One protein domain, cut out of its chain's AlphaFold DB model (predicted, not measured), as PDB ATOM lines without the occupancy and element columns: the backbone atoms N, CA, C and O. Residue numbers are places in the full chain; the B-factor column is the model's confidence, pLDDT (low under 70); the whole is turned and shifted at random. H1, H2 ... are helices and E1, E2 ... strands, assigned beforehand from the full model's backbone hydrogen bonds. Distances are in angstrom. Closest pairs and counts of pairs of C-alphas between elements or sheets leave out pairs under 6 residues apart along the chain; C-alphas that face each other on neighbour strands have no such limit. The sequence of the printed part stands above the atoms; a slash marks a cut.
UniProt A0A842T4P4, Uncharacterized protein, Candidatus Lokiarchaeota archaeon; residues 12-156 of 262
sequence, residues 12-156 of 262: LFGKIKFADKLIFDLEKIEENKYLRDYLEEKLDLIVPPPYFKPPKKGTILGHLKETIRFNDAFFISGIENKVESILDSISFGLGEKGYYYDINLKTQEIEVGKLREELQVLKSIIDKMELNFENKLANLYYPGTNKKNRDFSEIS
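AT A GLANCE: This is residues 12 to 156 of the 262 residues of an uncharacterized protein of Candidatus Lokiarchaeota archaeon (UniProt A0A842T4P4). A twisted sheet of six strands forms a wall, and the long helix H4 runs past one face of it, with residues 118 to 134 near the sheet. The short helices H2 and H3 pack on H4 on that same side, H1 is at one end of the strands, and the other face has no named helix over it. The printed part has 145 residues with four named helices and seven named strands, in the order E1 H1 H2 E2 E3 H3 E4 E5 E6 H4 E7; the class is mixed, helices and strands. The sheet's order is E2 E3 E4 E5 E1 E7, all antiparallel. The whole is compact, with a radius of gyration of the C-alphas of 15.7 A, and spans 47 by 31 by 30 A, only just elongated.

IN THESE COORDINATES: E1, residues 12 to 18, begins with C-alpha 12 at (-37.070, -32.597, -10.695) and is 19.7 A long. H1 is residues 26 to 31, H2 residues 35 to 43 and E2 residues 51 to 53. E3, residues 67 to 75, is 22.3 A long and bends by 64 degrees at residue 72. H3 is residues 77 to 83. E4, residues 87 to 95, is 24.9 A long, and E5, residues 98 to 105, is 23.4 A long. E6, residues 109 to 111, and H4, residues 112 to 140, meet only through their link, a tight one with 0 residues between them; H4 is 41.3 A long and begins at C-alpha 112 (-33.269, -38.812, -25.120). E7, residues 153 to 156, ends at C-alpha 156 (-47.306, -30.518, -12.031).

HOW THE PARTS SIT: In the sheet, E2 and E7 are the edge strands. E1 and E7 have N 16 and O 155 within hydrogen-bond range at 2.8 A, and E5 and E1 have N 15 and O 101 at 2.9 A. The hairpin E4 and E5 has N 91 and O 102 at 2.8 A, E3 and E4 have N 70 and O 92 at 2.9 A, and the hairpin E2 and E3 has N 51 and O 69 at 2.9 A. H1, H2, H3 and H4 are on the sheet, and each only grazes it. With residues 129 to 133 alone H4 touches H2, at a steep tilt of 52 degrees, opposite ways; their closest C-alphas, of Met 129 and Leu 43, are 5.8 A apart. With residues 118 to 122 alone H4 touches H3, at a steep tilt of 45 degrees, opposite ways; the closest C-alphas, of Leu 122 and Val 83, are 6.4 A apart. H1 and H2 are close but not clearly touching, with the C-alphas of Ile 29 and Leu 35 closest at 6.8 A. E6 pairs with no named strand. Each O i to N i+4 pair is within hydrogen-bond range in H1 and H2; H4 has 24 of 25, and H3 has 0 of 3 but 2 of 4 O i to N i+3 pairs.

THE WHOLE: The two C-alphas farthest apart, of Glu 109 and Gly 144, are 49.6 A apart. The printed part has no cut. The links E2 to E3, 13 residues, and H4 to E7, 12 residues, are long. The mean pLDDT of the printed part is 77.6; residues 30 to 33, 58 to 59, 77 to 80 and 136 to 151 are under 70.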
ATOM      1  N   LEU A  12     -35.942 -32.389 -11.588       85.50
ATOM      2  CA  LEU A  12     -37.070 -32.597 -10.695       85.50
ATOM      3  C   LEU A  12     -38.383 -32.702 -11.461       85.50
ATOM      4  O   LEU A  12     -38.694 -31.863 -12.313       85.50
ATOM      5  N   PHE A  13     -39.175 -33.693 -11.069       85.25
ATOM      6  CA  PHE A  13     -40.584 -33.829 -11.412       85.25
ATOM      7  C   PHE A  13     -41.418 -33.680 -10.147       85.25
ATOM      8  O   PHE A  13     -41.356 -34.521  -9.260       85.25
ATOM      9  N   GLY A  14     -42.192 -32.605 -10.051       86.06
ATOM     10  CA  GLY A  14     -43.047 -32.343  -8.898       86.06
ATOM     11  C   GLY A  14     -44.521 -32.423  -9.258       86.06
ATOM     12  O   GLY A  14     -44.910 -32.078 -10.374       86.06
ATOM     13  N   LYS A  15     -45.368 -32.804  -8.306       86.31
ATOM     14  CA  LYS A  15     -46.820 -32.632  -8.410       86.31
ATOM     15  C   LYS A  15     -47.392 -32.214  -7.067       86.31
ATOM     16  O   LYS A  15     -46.998 -32.717  -6.021       86.31
ATOM     17  N   ILE A  16     -48.352 -31.303  -7.111       83.44
ATOM     18  CA  ILE A  16     -49.204 -30.919  -5.991       83.44
ATOM     19  C   ILE A  16     -50.634 -31.302  -6.361       83.44
ATOM     20  O   ILE A  16     -51.109 -30.892  -7.421       83.44
ATOM     21  N   LYS A  17     -51.322 -32.031  -5.483       83.25
ATOM     22  CA  LYS A  17     -52.770 -32.249  -5.553       83.25
ATOM     23  C   LYS A  17     -53.446 -31.597  -4.362       83.25
ATOM     24  O   LYS A  17     -52.973 -31.728  -3.233       83.25
ATOM     25  N   PHE A  18     -54.535 -30.882  -4.596       81.19
ATOM     26  CA  PHE A  18     -55.253 -30.183  -3.537       81.19
ATOM     27  C   PHE A  18     -56.736 -30.039  -3.862       81.19
ATOM     28  O   PHE A  18     -57.135 -30.123  -5.016       81.19
ATOM     29  N   ALA A  19     -57.546 -29.815  -2.837       77.75
ATOM     30  CA  ALA A  19     -58.963 -29.518  -2.954       77.75
ATOM     31  C   ALA A  19     -59.280 -28.185  -2.266       77.75
ATOM     32  O   ALA A  19     -58.538 -27.710  -1.402       77.75
ATOM     33  N   ASP A  20     -60.423 -27.595  -2.597       71.31
ATOM     34  CA  ASP A  20     -60.867 -26.346  -1.972       71.31
ATOM     35  C   ASP A  20     -61.227 -26.509  -0.487       71.31
ATOM     36  O   ASP A  20     -61.092 -25.572   0.316       71.31
ATOM     37  N   LYS A  21     -61.638 -27.720  -0.104       74.56
ATOM     38  CA  LYS A  21     -62.004 -28.108   1.264       74.56
ATOM     39  C   LYS A  21     -60.867 -28.863   1.950       74.56
ATOM     40  O   LYS A  21     -60.005 -29.434   1.290       74.56
ATOM     41  N   LEU A  22     -60.890 -28.879   3.284       75.75
ATOM     42  CA  LEU A  22     -59.960 -29.690   4.067       75.75
ATOM     43  C   LEU A  22     -60.172 -31.175   3.738       75.75
ATOM     44  O   LEU A  22     -61.304 -31.666   3.693       75.75
ATOM     45  N   ILE A  23     -59.065 -31.859   3.491       72.06
ATOM     46  CA  ILE A  23     -58.962 -33.281   3.189       72.06
ATOM     47  C   ILE A  23     -58.203 -34.027   4.289       72.06
ATOM     48  O   ILE A  23     -58.518 -35.172   4.574       72.06
ATOM     49  N   PHE A  24     -57.246 -33.390   4.959       74.69
ATOM     50  CA  PHE A  24     -56.505 -34.009   6.048       74.69
ATOM     51  C   PHE A  24     -56.756 -33.265   7.346       74.69
ATOM     52  O   PHE A  24     -56.735 -32.037   7.390       74.69
ATOM     53  N   ASP A  25     -56.958 -34.044   8.398       74.81
ATOM     54  CA  ASP A  25     -56.822 -33.596   9.771       74.81
ATOM     55  C   ASP A  25     -55.368 -33.858  10.186       74.81
ATOM     56  O   ASP A  25     -54.999 -34.997  10.486       74.81
ATOM     57  N   LEU A  26     -54.516 -32.833  10.070       75.44
ATOM     58  CA  LEU A  26     -53.081 -32.980  10.338       75.44
ATOM     59  C   LEU A  26     -52.818 -33.358  11.799       75.44
ATOM     60  O   LEU A  26     -51.934 -34.168  12.043       75.44
ATOM     61  N   GLU A  27     -53.648 -32.894  12.736       74.88
ATOM     62  CA  GLU A  27     -53.548 -33.235  14.162       74.88
ATOM     63  C   GLU A  27     -53.743 -34.749  14.370       74.88
ATOM     64  O   GLU A  27     -52.956 -35.401  15.054       74.88
ATOM     65  N   LYS A  28     -54.699 -35.376  13.668       72.88
ATOM     66  CA  LYS A  28     -54.856 -36.845  13.705       72.88
ATOM     67  C   LYS A  28     -53.681 -37.606  13.098       72.88
ATOM     68  O   LYS A  28     -53.410 -38.737  13.509       72.88
ATOM     69  N   ILE A  29     -53.036 -37.035  12.082       70.19
ATOM     70  CA  ILE A  29     -51.829 -37.607  11.475       70.19
ATOM     71  C   ILE A  29     -50.649 -37.500  12.448       70.19
ATOM     72  O   ILE A  29     -49.874 -38.444  12.564       70.19
ATOM     73  N   GLU A  30     -50.536 -36.388  13.168       65.62
ATOM     74  CA  GLU A  30     -49.508 -36.146  14.184       65.62
ATOM     75  C   GLU A  30     -49.641 -37.090  15.383       65.62
ATOM     76  O   GLU A  30     -48.648 -37.648  15.854       65.62
ATOM     77  N   GLU A  31     -50.870 -37.319  15.847       64.56
ATOM     78  CA  GLU A  31     -51.168 -38.233  16.954       64.56
ATOM     79  C   GLU A  31     -50.908 -39.707  16.587       64.56
ATOM     80  O   GLU A  31     -50.568 -40.525  17.449       64.56
ATOM     81  N   ASN A  32     -51.000 -40.059  15.299       62.94
ATOM     82  CA  ASN A  32     -50.706 -41.398  14.796       62.94
ATOM     83  C   ASN A  32     -49.237 -41.532  14.364       62.94
ATOM     84  O   ASN A  32     -48.874 -41.298  13.211       62.94
ATOM     85  N   LYS A  33     -48.396 -42.061  15.263       59.00
ATOM     86  CA  LYS A  33     -46.971 -42.386  15.011       59.00
ATOM     87  C   LYS A  33     -46.705 -43.311  13.806       59.00
ATOM     88  O   LYS A  33     -45.555 -43.471  13.414       59.00
ATOM     89  N   TYR A  34     -47.742 -43.899  13.212       70.69
ATOM     90  CA  TYR A  34     -47.657 -44.880  12.131       70.69
ATOM     91  C   TYR A  34     -47.610 -44.290  10.719       70.69
ATOM     92  O   TYR A  34     -47.552 -45.066   9.772       70.69
ATOM     93  N   LEU A  35     -47.659 -42.963  10.516       74.44
ATOM     94  CA  LEU A  35     -47.620 -42.417   9.146       74.44
ATOM     95  C   LEU A  35     -46.368 -42.889   8.391       74.44
ATOM     96  O   LEU A  35     -46.467 -43.262   7.226       74.44
ATOM     97  N   ARG A  36     -45.212 -42.913   9.060       77.44
ATOM     98  CA  ARG A  36     -43.964 -43.413   8.482       77.44
ATOM     99  C   ARG A  36     -44.076 -44.894   8.118       77.44
ATOM    100  O   ARG A  36     -43.946 -45.210   6.944       77.44
ATOM    101  N   ASP A  37     -44.401 -45.758   9.078       76.00
ATOM    102  CA  ASP A  37     -44.562 -47.205   8.856       76.00
ATOM    103  C   ASP A  37     -45.562 -47.497   7.729       76.00
ATOM    104  O   ASP A  37     -45.359 -48.380   6.903       76.00
ATOM    105  N   TYR A  38     -46.632 -46.704   7.651       74.00
ATOM    106  CA  TYR A  38     -47.619 -46.779   6.587       74.00
ATOM    107  C   TYR A  38     -47.028 -46.431   5.213       74.00
ATOM    108  O   TYR A  38     -47.294 -47.131   4.234       74.00
ATOM    109  N   LEU A  39     -46.256 -45.347   5.113       76.00
ATOM    110  CA  LEU A  39     -45.597 -44.962   3.864       76.00
ATOM    111  C   LEU A  39     -44.585 -46.031   3.447       76.00
ATOM    112  O   LEU A  39     -44.520 -46.366   2.266       76.00
ATOM    113  N   GLU A  40     -43.874 -46.613   4.412       79.56
ATOM    114  CA  GLU A  40     -42.922 -47.688   4.154       79.56
ATOM    115  C   GLU A  40     -43.623 -48.966   3.663       79.56
ATOM    116  O   GLU A  40     -43.284 -49.492   2.606       79.56
ATOM    117  N   GLU A  41     -44.680 -49.416   4.344       75.88
ATOM    118  CA  GLU A  41     -45.391 -50.658   4.017       75.88
ATOM    119  C   GLU A  41     -46.257 -50.552   2.748       75.88
ATOM    120  O   GLU A  41     -46.520 -51.548   2.072       75.88
ATOM    121  N   LYS A  42     -46.815 -49.371   2.454       73.69
ATOM    122  CA  LYS A  42     -47.837 -49.227   1.400       73.69
ATOM    123  C   LYS A  42     -47.335 -48.584   0.124       73.69
ATOM    124  O   LYS A  42     -47.969 -48.796  -0.916       73.69
ATOM    125  N   LEU A  43     -46.283 -47.775   0.209       71.69
ATOM    126  CA  LEU A  43     -45.657 -47.145  -0.950       71.69
ATOM    127  C   LEU A  43     -44.294 -47.759  -1.274       71.69
ATOM    128  O   LEU A  43     -43.660 -47.304  -2.221       71.69
ATOM    129  N   ASP A  44     -43.883 -48.788  -0.524       78.00
ATOM    130  CA  ASP A  44     -42.574 -49.428  -0.628       78.00
ATOM    131  C   ASP A  44     -41.452 -48.383  -0.575       78.00
ATOM    132  O   ASP A  44     -40.554 -48.375  -1.415       78.00
ATOM    133  N   LEU A  45     -41.543 -47.454   0.381       80.94
ATOM    134  CA  LEU A  45     -40.555 -46.397   0.588       80.94
ATOM    135  C   LEU A  45     -39.725 -46.668   1.848       80.94
ATOM    136  O   LEU A  45     -40.185 -47.292   2.789       80.94
ATOM    137  N   ILE A  46     -38.505 -46.161   1.904       85.44
ATOM    138  CA  ILE A  46     -37.754 -45.949   3.137       85.44
ATOM    139  C   ILE A  46     -37.838 -44.457   3.402       85.44
ATOM    140  O   ILE A  46     -37.385 -43.647   2.590       85.44
ATOM    141  N   VAL A  47     -38.468 -44.092   4.513       83.81
ATOM    142  CA  VAL A  47     -38.882 -42.715   4.774       83.81
ATOM    143  C   VAL A  47     -38.144 -42.185   6.005       83.81
ATOM    144  O   VAL A  47     -38.206 -42.810   7.061       83.81
ATOM    145  N   PRO A  48     -37.454 -41.035   5.934       84.56
ATOM    146  CA  PRO A  48     -36.840 -40.442   7.118       84.56
ATOM    147  C   PRO A  48     -37.889 -39.840   8.068       84.56
ATOM    148  O   PRO A  48     -39.057 -39.698   7.703       84.56
ATOM    149  N   PRO A  49     -37.511 -39.461   9.303       84.56
ATOM    150  CA  PRO A  49     -38.430 -38.786  10.214       84.56
ATOM    151  C   PRO A  49     -39.051 -37.523   9.587       84.56
ATOM    152  O   PRO A  49     -38.340 -36.773   8.908       84.56
ATOM    153  N   PRO A  50     -40.351 -37.257   9.816       87.12
ATOM    154  CA  PRO A  50     -40.981 -36.048   9.311       87.12
ATOM    155  C   PRO A  50     -40.433 -34.797   9.997       87.12
ATOM    156  O   PRO A  50     -40.007 -34.830  11.151       87.12
ATOM    157  N   TYR A  51     -40.544 -33.663   9.311       88.19
ATOM    158  CA  TYR A  51     -40.411 -32.340   9.915       88.19
ATOM    159  C   TYR A  51     -41.614 -31.464   9.578       88.19
ATOM    160  O   TYR A  51     -42.250 -31.608   8.529       88.19
ATOM    161  N   PHE A  52     -41.891 -30.515  10.464       87.69
ATOM    162  CA  PHE A  52     -42.968 -29.552  10.298       87.69
ATOM    163  C   PHE A  52     -42.427 -28.289   9.657       87.69
ATOM    164  O   PHE A  52     -41.444 -27.699  10.115       87.69
ATOM    165  N   LYS A  53     -43.061 -27.871   8.565       88.75
ATOM    166  CA  LYS A  53     -42.765 -26.583   7.949       88.75
ATOM    167  C   LYS A  53     -43.870 -25.590   8.286       88.75
ATOM    168  O   LYS A  53     -45.023 -25.876   7.951       88.75
ATOM    169  N   PRO A  54     -43.527 -24.419   8.849       87.62
ATOM    170  CA  PRO A  54     -44.515 -23.439   9.273       87.62
ATOM    171  C   PRO A  54     -45.316 -22.877   8.089       87.62
ATOM    172  O   PRO A  54     -44.844 -22.929   6.939       87.62
ATOM    173  N   PRO A  55     -46.495 -22.287   8.362       83.19
ATOM    174  CA  PRO A  55     -47.313 -21.668   7.337       83.19
ATOM    175  C   PRO A  55     -46.555 -20.586   6.559       83.19
ATOM    176  O   PRO A  55     -45.791 -19.794   7.116       83.19
ATOM    177  N   LYS A  56     -46.799 -20.507   5.251       76.75
ATOM    178  CA  LYS A  56     -46.241 -19.487   4.363       76.75
ATOM    179  C   LYS A  56     -47.327 -18.921   3.453       76.75
ATOM    180  O   LYS A  56     -47.973 -19.648   2.691       76.75
ATOM    181  N   LYS A  57     -47.475 -17.591   3.478       71.31
ATOM    182  CA  LYS A  57     -48.370 -16.852   2.572       71.31
ATOM    183  C   LYS A  57     -48.077 -17.197   1.108       71.31
ATOM    184  O   LYS A  57     -46.918 -17.301   0.710       71.31
ATOM    185  N   GLY A  58     -49.140 -17.370   0.322       64.81
ATOM    186  CA  GLY A  58     -49.056 -17.684  -1.108       64.81
ATOM    187  C   GLY A  58     -48.727 -19.146  -1.436       64.81
ATOM    188  O   GLY A  58     -48.506 -19.459  -2.601       64.81
ATOM    189  N   THR A  59     -48.684 -20.043  -0.446       69.25
ATOM    190  CA  THR A  59     -48.568 -21.491  -0.686       69.25
ATOM    191  C   THR A  59     -49.936 -22.157  -0.610       69.25
ATOM    192  O   THR A  59     -50.763 -21.753   0.195       69.25
ATOM    193  N   ILE A  60     -50.182 -23.174  -1.438       70.75
ATOM    194  CA  ILE A  60     -51.486 -23.859  -1.489       70.75
ATOM    195  C   ILE A  60     -51.692 -24.731  -0.243       70.75
ATOM    196  O   ILE A  60     -52.734 -24.671   0.399       70.75
ATOM    197  N   LEU A  61     -50.676 -25.520   0.118       76.81
ATOM    198  CA  LEU A  61     -50.787 -26.530   1.174       76.81
ATOM    199  C   LEU A  61     -50.539 -25.994   2.587       76.81
ATOM    200  O   LEU A  61     -51.090 -26.529   3.537       76.81
ATOM    201  N   GLY A  62     -49.714 -24.955   2.722       75.38
ATOM    202  CA  GLY A  62     -49.275 -24.418   4.011       75.38
ATOM    203  C   GLY A  62     -49.697 -22.971   4.217       75.38
ATOM    204  O   GLY A  62     -48.922 -22.188   4.750       75.38
ATOM    205  N   HIS A  63     -50.857 -22.548   3.706       73.69
ATOM    206  CA  HIS A  63     -51.267 -21.150   3.850       73.69
ATOM    207  C   HIS A  63     -51.622 -20.790   5.299       73.69
ATOM    208  O   HIS A  63     -51.212 -19.729   5.773       73.69
ATOM    209  N   LEU A  64     -52.402 -21.657   5.953       73.81
ATOM    210  CA  LEU A  64     -53.046 -21.402   7.245       73.81
ATOM    211  C   LEU A  64     -52.430 -22.221   8.384       73.81
ATOM    212  O   LEU A  64     -52.229 -21.684   9.467       73.81
ATOM    213  N   LYS A  65     -52.100 -23.489   8.121       81.81
ATOM    214  CA  LYS A  65     -51.445 -24.401   9.063       81.81
ATOM    215  C   LYS A  65     -50.107 -24.897   8.524       81.81
ATOM    216  O   LYS A  65     -49.751 -24.647   7.366       81.81
ATOM    217  N   GLU A  66     -49.341 -25.530   9.405       86.81
ATOM    218  CA  GLU A  66     -48.086 -26.178   9.053       86.81
ATOM    219  C   GLU A  66     -48.288 -27.343   8.080       86.81
ATOM    220  O   GLU A  66     -49.397 -27.820   7.854       86.81
ATOM    221  N   THR A  67     -47.197 -27.762   7.443       88.38
ATOM    222  CA  THR A  67     -47.187 -28.937   6.562       88.38
ATOM    223  C   THR A  67     -46.218 -29.969   7.102       88.38
ATOM    224  O   THR A  67     -45.101 -29.611   7.482       88.38
ATOM    225  N   ILE A  68     -46.623 -31.235   7.073       88.25
ATOM    226  CA  ILE A  68     -45.764 -32.371   7.413       88.25
ATOM    227  C   ILE A  68     -44.946 -32.710   6.178       88.25
ATOM    228  O   ILE A  68     -45.500 -32.824   5.082       88.25
ATOM    229  N   ARG A  69     -43.631 -32.846   6.323       88.81
ATOM    230  CA  ARG A  69     -42.731 -33.073   5.194       88.81
ATOM    231  C   ARG A  69     -41.749 -34.186   5.466       88.81
ATOM    232  O   ARG A  69     -41.234 -34.320   6.568       88.81
ATOM    233  N   PHE A  70     -41.446 -34.900   4.399       88.00
ATOM    234  CA  PHE A  70     -40.476 -35.968   4.344       88.00
ATOM    235  C   PHE A  70     -39.596 -35.674   3.139       88.00
ATOM    236  O   PHE A  70     -40.084 -35.615   2.010       88.00
ATOM    237  N   ASN A  71     -38.323 -35.394   3.382       87.25
ATOM    238  CA  ASN A  71     -37.372 -35.166   2.301       87.25
ATOM    239  C   ASN A  71     -36.601 -36.454   2.061       87.25
ATOM    240  O   ASN A  71     -36.314 -37.154   3.021       87.25
ATOM    241  N   ASP A  72     -36.228 -36.711   0.816       84.88
ATOM    242  CA  ASP A  72     -35.266 -37.762   0.480       84.88
ATOM    243  C   ASP A  72     -35.673 -39.169   0.954       84.88
ATOM    244  O   ASP A  72     -34.893 -39.894   1.564       84.88
ATOM    245  N   ALA A  73     -36.918 -39.555   0.686       84.75
ATOM    246  CA  ALA A  73     -37.338 -40.947   0.751       84.75
ATOM    247  C   ALA A  73     -36.882 -41.715  -0.496       84.75
ATOM    248  O   ALA A  73     -36.775 -41.157  -1.590       84.75
ATOM    249  N   PHE A  74     -36.656 -43.015  -0.333       82.44
ATOM    250  CA  PHE A  74     -36.160 -43.905  -1.388       82.44
ATOM    251  C   PHE A  74     -37.106 -45.084  -1.561       82.44
ATOM    252  O   PHE A  74     -37.761 -45.465  -0.600       82.44
ATOM    253  N   PHE A  75     -37.195 -45.682  -2.748       75.62
ATOM    254  CA  PHE A  75     -37.939 -46.937  -2.890       75.62
ATOM    255  C   PHE A  75     -37.180 -48.109  -2.259       75.62
ATOM    256  O   PHE A  75     -35.955 -48.125  -2.227       75.62
ATOM    257  N   ILE A  76     -37.917 -49.118  -1.802       72.50
ATOM    258  CA  ILE A  76     -37.375 -50.418  -1.411       72.50
ATOM    259  C   ILE A  76     -36.924 -51.165  -2.681       72.50
ATOM    260  O   ILE A  76     -37.504 -51.003  -3.764       72.50
ATOM    261  N   SER A  77     -35.910 -52.020  -2.525       62.91
ATOM    262  CA  SER A  77     -35.126 -52.709  -3.566       62.91
ATOM    263  C   SER A  77     -35.904 -53.334  -4.738       62.91
ATOM    264  O   SER A  77     -35.358 -53.494  -5.823       62.91
ATOM    265  N   GLY A  78     -37.189 -53.671  -4.587       63.72
ATOM    266  CA  GLY A  78     -38.014 -54.192  -5.685       63.72
ATOM    267  C   GLY A  78     -38.459 -53.142  -6.716       63.72
ATOM    268  O   GLY A  78     -38.493 -53.431  -7.915       63.72
ATOM    269  N   ILE A  79     -38.821 -51.935  -6.266       68.50
ATOM    270  CA  ILE A  79     -39.201 -50.818  -7.150       68.50
ATOM    271  C   ILE A  79     -37.955 -50.056  -7.593       68.50
ATOM    272  O   ILE A  79     -37.878 -49.672  -8.761       68.50
ATOM    273  N   GLU A  80     -36.985 -49.904  -6.686       65.25
ATOM    274  CA  GLU A  80     -35.691 -49.271  -6.946       65.25
ATOM    275  C   GLU A  80     -35.082 -49.805  -8.245       65.25
ATOM    276  O   GLU A  80     -34.924 -49.032  -9.181       65.25
ATOM    277  N   ASN A  81     -34.934 -51.125  -8.395       72.56
ATOM    278  CA  ASN A  81     -34.336 -51.759  -9.579       72.56
ATOM    279  C   ASN A  81     -34.944 -51.345 -10.939       72.56
ATOM    280  O   ASN A  81     -34.285 -51.477 -11.968       72.56
ATOM    281  N   LYS A  82     -36.206 -50.889 -10.993       77.25
ATOM    282  CA  LYS A  82     -36.868 -50.507 -12.258       77.25
ATOM    283  C   LYS A  82     -36.531 -49.096 -12.724       77.25
ATOM    284  O   LYS A  82     -36.660 -48.811 -13.910       77.25
ATOM    285  N   VAL A  83     -36.182 -48.214 -11.794       76.75
ATOM    286  CA  VAL A  83     -35.911 -46.792 -12.056       76.75
ATOM    287  C   VAL A  83     -34.612 -46.327 -11.404       76.75
ATOM    288  O   VAL A  83     -34.328 -45.136 -11.402       76.75
ATOM    289  N   GLU A  84     -33.801 -47.246 -10.881       79.94
ATOM    290  CA  GLU A  84     -32.553 -46.969 -10.165       79.94
ATOM    291  C   GLU A  84     -31.601 -46.134 -11.015       79.94
ATOM    292  O   GLU A  84     -30.904 -45.261 -10.505       79.94
ATOM    293  N   SER A  85     -31.584 -46.366 -12.327       81.31
ATOM    294  CA  SER A  85     -30.749 -45.617 -13.258       81.31
ATOM    295  C   SER A  85     -31.066 -44.123 -13.264       81.31
ATOM    296  O   SER A  85     -30.156 -43.332 -13.491       81.31
ATOM    297  N   ILE A  86     -32.312 -43.719 -12.996       84.00
ATOM    298  CA  ILE A  86     -32.762 -42.331 -13.138       84.00
ATOM    299  C   ILE A  86     -33.217 -41.685 -11.834       84.00
ATOM    300  O   ILE A  86     -33.104 -40.472 -11.700       84.00
ATOM    301  N   LEU A  87     -33.720 -42.448 -10.873       86.94
ATOM    302  CA  LEU A  87     -34.265 -41.924  -9.628       86.94
ATOM    303  C   LEU A  87     -33.149 -41.637  -8.622       86.94
ATOM    304  O   LEU A  87     -32.309 -42.496  -8.374       86.94
ATOM    305  N   ASP A  88     -33.163 -40.442  -8.033       87.38
ATOM    306  CA  ASP A  88     -32.282 -40.072  -6.922       87.38
ATOM    307  C   ASP A  88     -33.039 -40.177  -5.598       87.38
ATOM    308  O   ASP A  88     -32.755 -41.050  -4.788       87.38
ATOM    309  N   SER A  89     -34.069 -39.351  -5.407       88.31
ATOM    310  CA  SER A  89     -34.865 -39.348  -4.178       88.31
ATOM    311  C   SER A  89     -36.292 -38.856  -4.417       88.31
ATOM    312  O   SER A  89     -36.588 -38.215  -5.428       88.31
ATOM    313  N   ILE A  90     -37.195 -39.136  -3.482       88.31
ATOM    314  CA  ILE A  90     -38.569 -38.630  -3.480       88.31
ATOM    315  C   ILE A  90     -38.789 -37.843  -2.201       88.31
ATOM    316  O   ILE A  90     -38.658 -38.358  -1.098       88.31
ATOM    317  N   SER A  91     -39.176 -36.586  -2.333       89.69
ATOM    318  CA  SER A  91     -39.699 -35.806  -1.219       89.69
ATOM    319  C   SER A  91     -41.212 -35.745  -1.317       89.69
ATOM    320  O   SER A  91     -41.758 -35.671  -2.411       89.69
ATOM    321  N   PHE A  92     -41.909 -35.739  -0.192       87.19
ATOM    322  CA  PHE A  92     -43.358 -35.581  -0.165       87.19
ATOM    323  C   PHE A  92     -43.796 -34.779   1.052       87.19
ATOM    324  O   PHE A  92     -43.071 -34.634   2.039       87.19
ATOM    325  N   GLY A  93     -44.996 -34.221   0.982       87.31
ATOM    326  CA  GLY A  93     -45.554 -33.525   2.125       87.31
ATOM    327  C   GLY A  93     -47.058 -33.366   2.076       87.31
ATOM    328  O   GLY A  93     -47.681 -33.439   1.019       87.31
ATOM    329  N   LEU A  94     -47.619 -33.150   3.258       86.69
ATOM    330  CA  LEU A  94     -49.045 -33.125   3.546       86.69
ATOM    331  C   LEU A  94     -49.416 -31.748   4.085       86.69
ATOM    332  O   LEU A  94     -48.724 -31.208   4.948       86.69
ATOM    333  N   GLY A  95     -50.511 -31.186   3.589       87.44
ATOM    334  CA  GLY A  95     -51.180 -30.027   4.173       87.44
ATOM    335  C   GLY A  95     -52.672 -30.302   4.287       87.44
ATOM    336  O   GLY A  95     -53.184 -31.176   3.601       87.44
ATOM    337  N   GLU A  96     -53.418 -29.553   5.095       80.81
ATOM    338  CA  GLU A  96     -54.830 -29.891   5.351       80.81
ATOM    339  C   GLU A  96     -55.694 -29.976   4.086       80.81
ATOM    340  O   GLU A  96     -56.700 -30.671   4.080       80.81
ATOM    341  N   LYS A  97     -55.322 -29.285   3.003       81.12
ATOM    342  CA  LYS A  97     -56.063 -29.254   1.732       81.12
ATOM    343  C   LYS A  97     -55.478 -30.128   0.626       81.12
ATOM    344  O   LYS A  97     -56.033 -30.150  -0.467       81.12
ATOM    345  N   GLY A  98     -54.362 -30.815   0.850       84.06
ATOM    346  CA  GLY A  98     -53.658 -31.469  -0.247       84.06
ATOM    347  C   GLY A  98     -52.354 -32.134   0.151       84.06
ATOM    348  O   GLY A  98     -51.958 -32.173   1.312       84.06
ATOM    349  N   TYR A  99     -51.641 -32.613  -0.850       86.50
ATOM    350  CA  TYR A  99     -50.310 -33.169  -0.693       86.50
ATOM    351  C   TYR A  99     -49.465 -32.863  -1.921       86.50
ATOM    352  O   TYR A  99     -49.967 -32.452  -2.971       86.50
ATOM    353  N   TYR A 100     -48.161 -33.037  -1.779       87.62
ATOM    354  CA  TYR A 100     -47.228 -32.930  -2.886       87.62
ATOM    355  C   TYR A 100     -46.200 -34.044  -2.844       87.62
ATOM    356  O   TYR A 100     -45.930 -34.607  -1.781       87.62
ATOM    357  N   TYR A 101     -45.591 -34.290  -3.994       88.12
ATOM    358  CA  TYR A 101     -44.323 -34.982  -4.091       88.12
ATOM    359  C   TYR A 101     -43.403 -34.263  -5.073       88.12
ATOM    360  O   TYR A 101     -43.862 -33.630  -6.022       88.12
ATOM    361  N   ASP A 102     -42.109 -34.389  -4.830       89.25
ATOM    362  CA  ASP A 102     -41.013 -33.935  -5.668       89.25
ATOM    363  C   ASP A 102     -40.089 -35.133  -5.892       89.25
ATOM    364  O   ASP A 102     -39.526 -35.677  -4.944       89.25
ATOM    365  N   ILE A 103     -39.944 -35.562  -7.138       88.69
ATOM    366  CA  ILE A 103     -39.079 -36.665  -7.543       88.69
ATOM    367  C   ILE A 103     -37.797 -36.058  -8.087       88.69
ATOM    368  O   ILE A 103     -37.794 -35.466  -9.170       88.69
ATOM    369  N   ASN A 104     -36.719 -36.196  -7.327       89.50
ATOM    370  CA  ASN A 104     -35.379 -35.847  -7.760       89.50
ATOM    371  C   ASN A 104     -34.812 -36.989  -8.595       89.50
ATOM    372  O   ASN A 104     -34.908 -38.161  -8.230       89.50
ATOM    373  N   LEU A 105     -34.200 -36.631  -9.712       87.62
ATOM    374  CA  LEU A 105     -33.561 -37.571 -10.611       87.62
ATOM    375  C   LEU A 105     -32.049 -37.399 -10.607       87.62
ATOM    376  O   LEU A 105     -31.519 -36.297 -10.432       87.62
ATOM    377  N   LYS A 106     -31.354 -38.505 -10.856       86.75
ATOM    378  CA  LYS A 106     -29.902 -38.566 -10.927       86.75
ATOM    379  C   LYS A 106     -29.397 -37.629 -12.014       86.75
ATOM    380  O   LYS A 106     -29.872 -37.613 -13.150       86.75
ATOM    381  N   THR A 107     -28.372 -36.859 -11.665       86.19
ATOM    382  CA  THR A 107     -27.620 -36.100 -12.659       86.19
ATOM    383  C   THR A 107     -26.746 -37.066 -13.452       86.19
ATOM    384  O   THR A 107     -25.759 -37.582 -12.928       86.19
ATOM    385  N   GLN A 108     -27.073 -37.264 -14.724       85.25
ATOM    386  CA  GLN A 108     -26.316 -38.126 -15.624       85.25
ATOM    387  C   GLN A 108     -26.332 -37.605 -17.060       85.25
ATOM    388  O   GLN A 108     -27.064 -36.676 -17.402       85.25
ATOM    389  N   GLU A 109     -25.502 -38.200 -17.907       87.19
ATOM    390  CA  GLU A 109     -25.663 -38.099 -19.352       87.19
ATOM    391  C   GLU A 109     -26.544 -39.254 -19.822       87.19
ATOM    392  O   GLU A 109     -26.299 -40.403 -19.459       87.19
ATOM    393  N   ILE A 110     -27.586 -38.946 -20.589       82.50
ATOM    394  CA  ILE A 110     -28.549 -39.939 -21.056       82.50
ATOM    395  C   ILE A 110     -29.015 -39.618 -22.472       82.50
ATOM    396  O   ILE A 110     -29.202 -38.459 -22.848       82.50
ATOM    397  N   GLU A 111     -29.213 -40.662 -23.267       84.69
ATOM    398  CA  GLU A 111     -29.862 -40.549 -24.565       84.69
ATOM    399  C   GLU A 111     -31.346 -40.187 -24.392       84.69
ATOM    400  O   GLU A 111     -32.031 -40.755 -23.544       84.69
ATOM    401  N   VAL A 112     -31.869 -39.271 -25.212       78.06
ATOM    402  CA  VAL A 112     -33.269 -38.812 -25.120       78.06
ATOM    403  C   VAL A 112     -34.275 -39.963 -25.222       78.06
ATOM    404  O   VAL A 112     -35.216 -40.003 -24.430       78.06
ATOM    405  N   GLY A 113     -34.064 -40.917 -26.136       78.88
ATOM    406  CA  GLY A 113     -34.952 -42.074 -26.284       78.88
ATOM    407  C   GLY A 113     -35.007 -42.929 -25.014       78.88
ATOM    408  O   GLY A 113     -36.089 -43.259 -24.530       78.88
ATOM    409  N   LYS A 114     -33.845 -43.188 -24.400       84.62
ATOM    410  CA  LYS A 114     -33.751 -43.901 -23.119       84.62
ATOM    411  C   LYS A 114     -34.398 -43.112 -21.977       84.62
ATOM    412  O   LYS A 114     -35.136 -43.679 -21.176       84.62
ATOM    413  N   LEU A 115     -34.172 -41.798 -21.928       82.94
ATOM    414  CA  LEU A 115     -34.799 -40.917 -20.943       82.94
ATOM    415  C   LEU A 115     -36.329 -40.998 -21.021       82.94
ATOM    416  O   LEU A 115     -36.992 -41.100 -19.993       82.94
ATOM    417  N   ARG A 116     -36.902 -40.983 -22.229       82.88
ATOM    418  CA  ARG A 116     -38.350 -41.118 -22.434       82.88
ATOM    419  C   ARG A 116     -38.884 -42.416 -21.831       82.88
ATOM    420  O   ARG A 116     -39.886 -42.377 -21.119       82.88
ATOM    421  N   GLU A 117     -38.237 -43.541 -22.116       85.81
ATOM    422  CA  GLU A 117     -38.634 -44.859 -21.606       85.81
ATOM    423  C   GLU A 117     -38.584 -44.906 -20.073       85.81
ATOM    424  O   GLU A 117     -39.564 -45.285 -19.428       85.81
ATOM    425  N   GLU A 118     -37.491 -44.432 -19.473       85.69
ATOM    426  CA  GLU A 118     -37.327 -44.401 -18.017       85.69
ATOM    427  C   GLU A 118     -38.359 -43.483 -17.337       85.69
ATOM    428  O   GLU A 118     -38.935 -43.850 -16.309       85.69
ATOM    429  N   LEU A 119     -38.676 -42.327 -17.934       84.31
ATOM    430  CA  LEU A 119     -39.720 -41.428 -17.426       84.31
ATOM    431  C   LEU A 119     -41.129 -42.021 -17.532       84.31
ATOM    432  O   LEU A 119     -41.967 -41.758 -16.666       84.31
ATOM    433  N   GLN A 120     -41.414 -42.830 -18.556       83.62
ATOM    434  CA  GLN A 120     -42.692 -43.541 -18.670       83.62
ATOM    435  C   GLN A 120     -42.842 -44.614 -17.584       83.62
ATOM    436  O   GLN A 120     -43.905 -44.717 -16.964       83.62
ATOM    437  N   VAL A 121     -41.777 -45.375 -17.311       86.06
ATOM    438  CA  VAL A 121     -41.756 -46.356 -16.215       86.06
ATOM    439  C   VAL A 121     -41.952 -45.655 -14.872       86.06
ATOM    440  O   VAL A 121     -42.814 -46.059 -14.086       86.06
ATOM    441  N   LEU A 122     -41.215 -44.566 -14.636       85.25
ATOM    442  CA  LEU A 122     -41.340 -43.755 -13.429       85.25
ATOM    443  C   LEU A 122     -42.765 -43.223 -13.252       85.25
ATOM    444  O   LEU A 122     -43.331 -43.365 -12.172       85.25
ATOM    445  N   LYS A 123     -43.385 -42.682 -14.308       83.94
ATOM    446  CA  LYS A 123     -44.775 -42.205 -14.257       83.94
ATOM    447  C   LYS A 123     -45.732 -43.300 -13.781       83.94
ATOM    448  O   LYS A 123     -46.541 -43.046 -12.899       83.94
ATOM    449  N   SER A 124     -45.624 -44.510 -14.325       83.94
ATOM    450  CA  SER A 124     -46.485 -45.639 -13.938       83.94
ATOM    451  C   SER A 124     -46.344 -46.000 -12.453       83.94
ATOM    452  O   SER A 124     -47.336 -46.241 -11.759       83.94
ATOM    453  N   ILE A 125     -45.110 -45.982 -11.936       83.44
ATOM    454  CA  ILE A 125     -44.832 -46.209 -10.512       83.44
ATOM    455  C   ILE A 125     -45.474 -45.112  -9.655       83.44
ATOM    456  O   ILE A 125     -46.119 -45.413  -8.652       83.44
ATOM    457  N   ILE A 126     -45.341 -43.853 -10.069       82.38
ATOM    458  CA  ILE A 126     -45.881 -42.701  -9.344       82.38
ATOM    459  C   ILE A 126     -47.407 -42.675  -9.369       82.38
ATOM    460  O   ILE A 126     -48.010 -42.463  -8.324       82.38
ATOM    461  N   ASP A 127     -48.045 -42.974 -10.499       82.44
ATOM    462  CA  ASP A 127     -49.506 -43.073 -10.585       82.44
ATOM    463  C   ASP A 127     -50.038 -44.164  -9.637       82.44
ATOM    464  O   ASP A 127     -51.043 -43.982  -8.945       82.44
ATOM    465  N   LYS A 128     -49.329 -45.298  -9.535       81.19
ATOM    466  CA  LYS A 128     -49.662 -46.361  -8.575       81.19
ATOM    467  C   LYS A 128     -49.454 -45.909  -7.126       81.19
ATOM    468  O   LYS A 128     -50.278 -46.225  -6.266       81.19
ATOM    469  N   MET A 129     -48.369 -45.187  -6.853       79.50
ATOM    470  CA  MET A 129     -48.073 -44.617  -5.539       79.50
ATOM    471  C   MET A 129     -49.164 -43.624  -5.117       79.50
ATOM    472  O   MET A 129     -49.689 -43.743  -4.013       79.50
ATOM    473  N   GLU A 130     -49.560 -42.709  -6.008       80.25
ATOM    474  CA  GLU A 130     -50.663 -41.764  -5.802       80.25
ATOM    475  C   GLU A 130     -51.960 -42.495  -5.468       80.25
ATOM    476  O   GLU A 130     -52.572 -42.215  -4.442       80.25
ATOM    477  N   LEU A 131     -52.347 -43.480  -6.280       79.69
ATOM    478  CA  LEU A 131     -53.572 -44.245  -6.065       79.69
ATOM    479  C   LEU A 131     -53.561 -44.979  -4.715       79.69
ATOM    480  O   LEU A 131     -54.559 -44.986  -3.990       79.69
ATOM    481  N   ASN A 132     -52.439 -45.610  -4.359       74.94
ATOM    482  CA  ASN A 132     -52.280 -46.297  -3.077       74.94
ATOM    483  C   ASN A 132     -52.380 -45.327  -1.900       74.94
ATOM    484  O   ASN A 132     -53.018 -45.640  -0.893       74.94
ATOM    485  N   PHE A 133     -51.747 -44.167  -2.037       76.88
ATOM    486  CA  PHE A 133     -51.734 -43.108  -1.049       76.88
ATOM    487  C   PHE A 133     -53.134 -42.512  -0.848       76.88
ATOM    488  O   PHE A 133     -53.633 -42.509   0.278       76.88
ATOM    489  N   GLU A 134     -53.812 -42.114  -1.928       75.12
ATOM    490  CA  GLU A 134     -55.165 -41.548  -1.914       75.12
ATOM    491  C   GLU A 134     -56.182 -42.528  -1.308       75.12
ATOM    492  O   GLU A 134     -56.883 -42.177  -0.358       75.12
ATOM    493  N   ASN A 135     -56.220 -43.780  -1.782       70.06
ATOM    494  CA  ASN A 135     -57.206 -44.782  -1.349       70.06
ATOM    495  C   ASN A 135     -57.156 -45.107   0.146       70.06
ATOM    496  O   ASN A 135     -58.153 -45.533   0.731       70.06
ATOM    497  N   LYS A 136     -55.986 -44.975   0.763       67.06
ATOM    498  CA  LYS A 136     -55.750 -45.413   2.140       67.06
ATOM    499  C   LYS A 136     -55.692 -44.246   3.116       67.06
ATOM    500  O   LYS A 136     -56.274 -44.377   4.193       67.06
ATOM    501  N   LEU A 137     -55.145 -43.090   2.726       67.50
ATOM    502  CA  LEU A 137     -55.376 -41.855   3.481       67.50
ATOM    503  C   LEU A 137     -56.875 -41.579   3.582       67.50
ATOM    504  O   LEU A 137     -57.320 -41.257   4.681       67.50
ATOM    505  N   ALA A 138     -57.642 -41.815   2.496       60.00
ATOM    506  CA  ALA A 138     -59.113 -41.762   2.441       60.00
ATOM    507  C   ALA A 138     -59.804 -42.500   3.594       60.00
ATOM    508  O   ALA A 138     -60.878 -42.097   4.034       60.00
ATOM    509  N   ASN A 139     -59.198 -43.583   4.077       61.16
ATOM    510  CA  ASN A 139     -59.772 -44.436   5.110       61.16
ATOM    511  C   ASN A 139     -59.354 -44.026   6.525       61.16
ATOM    512  O   ASN A 139     -60.120 -44.265   7.452       61.16
ATOM    513  N   LEU A 140     -58.159 -43.454   6.686       61.78
ATOM    514  CA  LEU A 140     -57.554 -43.202   7.996       61.78
ATOM    515  C   LEU A 140     -57.842 -41.797   8.536       61.78
ATOM    516  O   LEU A 140     -58.078 -41.646   9.729       61.78
ATOM    517  N   TYR A 141     -57.854 -40.775   7.675       63.88
ATOM    518  CA  TYR A 141     -57.797 -39.378   8.137       63.88
ATOM    519  C   TYR A 141     -58.944 -38.496   7.639       63.88
ATOM    520  O   TYR A 141     -58.947 -37.293   7.886       63.88
ATOM    521  N   TYR A 142     -59.947 -39.087   6.982       63.97
ATOM    522  CA  TYR A 142     -61.115 -38.354   6.505       63.97
ATOM    523  C   TYR A 142     -62.336 -38.622   7.387       63.97
ATOM    524  O   TYR A 142     -62.822 -39.754   7.431       63.97
ATOM    525  N   PRO A 143     -62.892 -37.600   8.052       53.59
ATOM    526  CA  PRO A 143     -64.106 -37.765   8.834       53.59
ATOM    527  C   PRO A 143     -65.307 -38.005   7.905       53.59
ATOM    528  O   PRO A 143     -65.735 -37.109   7.187       53.59
ATOM    529  N   GLY A 144     -65.851 -39.226   7.904       52.16
ATOM    530  CA  GLY A 144     -67.261 -39.523   7.600       52.16
ATOM    531  C   GLY A 144     -67.858 -39.142   6.233       52.16
ATOM    532  O   GLY A 144     -69.057 -39.324   6.050       52.16
ATOM    533  N   THR A 145     -67.102 -38.635   5.259       48.34
ATOM    534  CA  THR A 145     -67.661 -38.221   3.954       48.34
ATOM    535  C   THR A 145     -67.438 -39.263   2.859       48.34
ATOM    536  O   THR A 145     -66.335 -39.790   2.721       48.34
ATOM    537  N   ASN A 146     -68.479 -39.510   2.053       48.97
ATOM    538  CA  ASN A 146     -68.480 -40.394   0.883       48.97
ATOM    539  C   ASN A 146     -67.198 -40.263   0.042       48.97
ATOM    540  O   ASN A 146     -66.963 -39.258  -0.623       48.97
ATOM    541  N   LYS A 147     -66.398 -41.334   0.064       51.91
ATOM    542  CA  LYS A 147     -65.030 -41.472  -0.464       51.91
ATOM    543  C   LYS A 147     -64.827 -41.179  -1.958       51.91
ATOM    544  O   LYS A 147     -63.689 -41.238  -2.401       51.91
ATOM    545  N   LYS A 148     -65.877 -40.959  -2.757       49.72
ATOM    546  CA  LYS A 148     -65.797 -41.216  -4.208       49.72
ATOM    547  C   LYS A 148     -65.712 -40.002  -5.133       49.72
ATOM    548  O   LYS A 148     -65.167 -40.170  -6.209       49.72
ATOM    549  N   ASN A 149     -66.150 -38.809  -4.726       50.62
ATOM    550  CA  ASN A 149     -66.162 -37.634  -5.613       50.62
ATOM    551  C   ASN A 149     -65.595 -36.403  -4.899       50.62
ATOM    552  O   ASN A 149     -66.347 -35.508  -4.512       50.62
ATOM    553  N   ARG A 150     -64.283 -36.373  -4.658       60.97
ATOM    554  CA  ARG A 150     -63.616 -35.104  -4.353       60.97
ATOM    555  C   ARG A 150     -62.977 -34.591  -5.625       60.97
ATOM    556  O   ARG A 150     -62.148 -35.286  -6.204       60.97
ATOM    557  N   ASP A 151     -63.365 -33.389  -6.013       68.88
ATOM    558  CA  ASP A 151     -62.721 -32.683  -7.107       68.88
ATOM    559  C   ASP A 151     -61.362 -32.197  -6.597       68.88
ATOM    560  O   ASP A 151     -61.271 -31.333  -5.720       68.88
ATOM    561  N   PHE A 152     -60.304 -32.852  -7.070       73.94
ATOM    562  CA  PHE A 152     -58.933 -32.437  -6.828       73.94
ATOM    563  C   PHE A 152     -58.444 -31.609  -8.008       73.94
ATOM    564  O   PHE A 152     -58.584 -31.995  -9.167       73.94
ATOM    565  N   SER A 153     -57.806 -30.496  -7.687       76.00
ATOM    566  CA  SER A 153     -56.976 -29.741  -8.606       76.00
ATOM    567  C   SER A 153     -55.538 -30.262  -8.549       76.00
ATOM    568  O   SER A 153     -55.004 -30.544  -7.471       76.00
ATOM    569  N   GLU A 154     -54.883 -30.351  -9.708       76.56
ATOM    570  CA  GLU A 154     -53.496 -30.803  -9.823       76.56
ATOM    571  C   GLU A 154     -52.603 -29.736 -10.461       76.56
ATOM    572  O   GLU A 154     -52.975 -29.069 -11.428       76.56
ATOM    573  N   ILE A 155     -51.385 -29.596  -9.942       75.06
ATOM    574  CA  ILE A 155     -50.335 -28.766 -10.536       75.06
ATOM    575  C   ILE A 155     -49.064 -29.593 -10.590       75.06
ATOM    576  O   ILE A 155     -48.493 -29.935  -9.558       75.06
ATOM    577  N   SER A 156     -48.599 -29.874 -11.802       79.69
ATOM    578  CA  SER A 156     -47.306 -30.518 -12.031       79.69
ATOM    579  C   SER A 156     -46.219 -29.471 -12.268       79.69
ATOM    580  O   SER A 156     -46.485 -28.417 -12.840       79.69
TER     581      SER A 156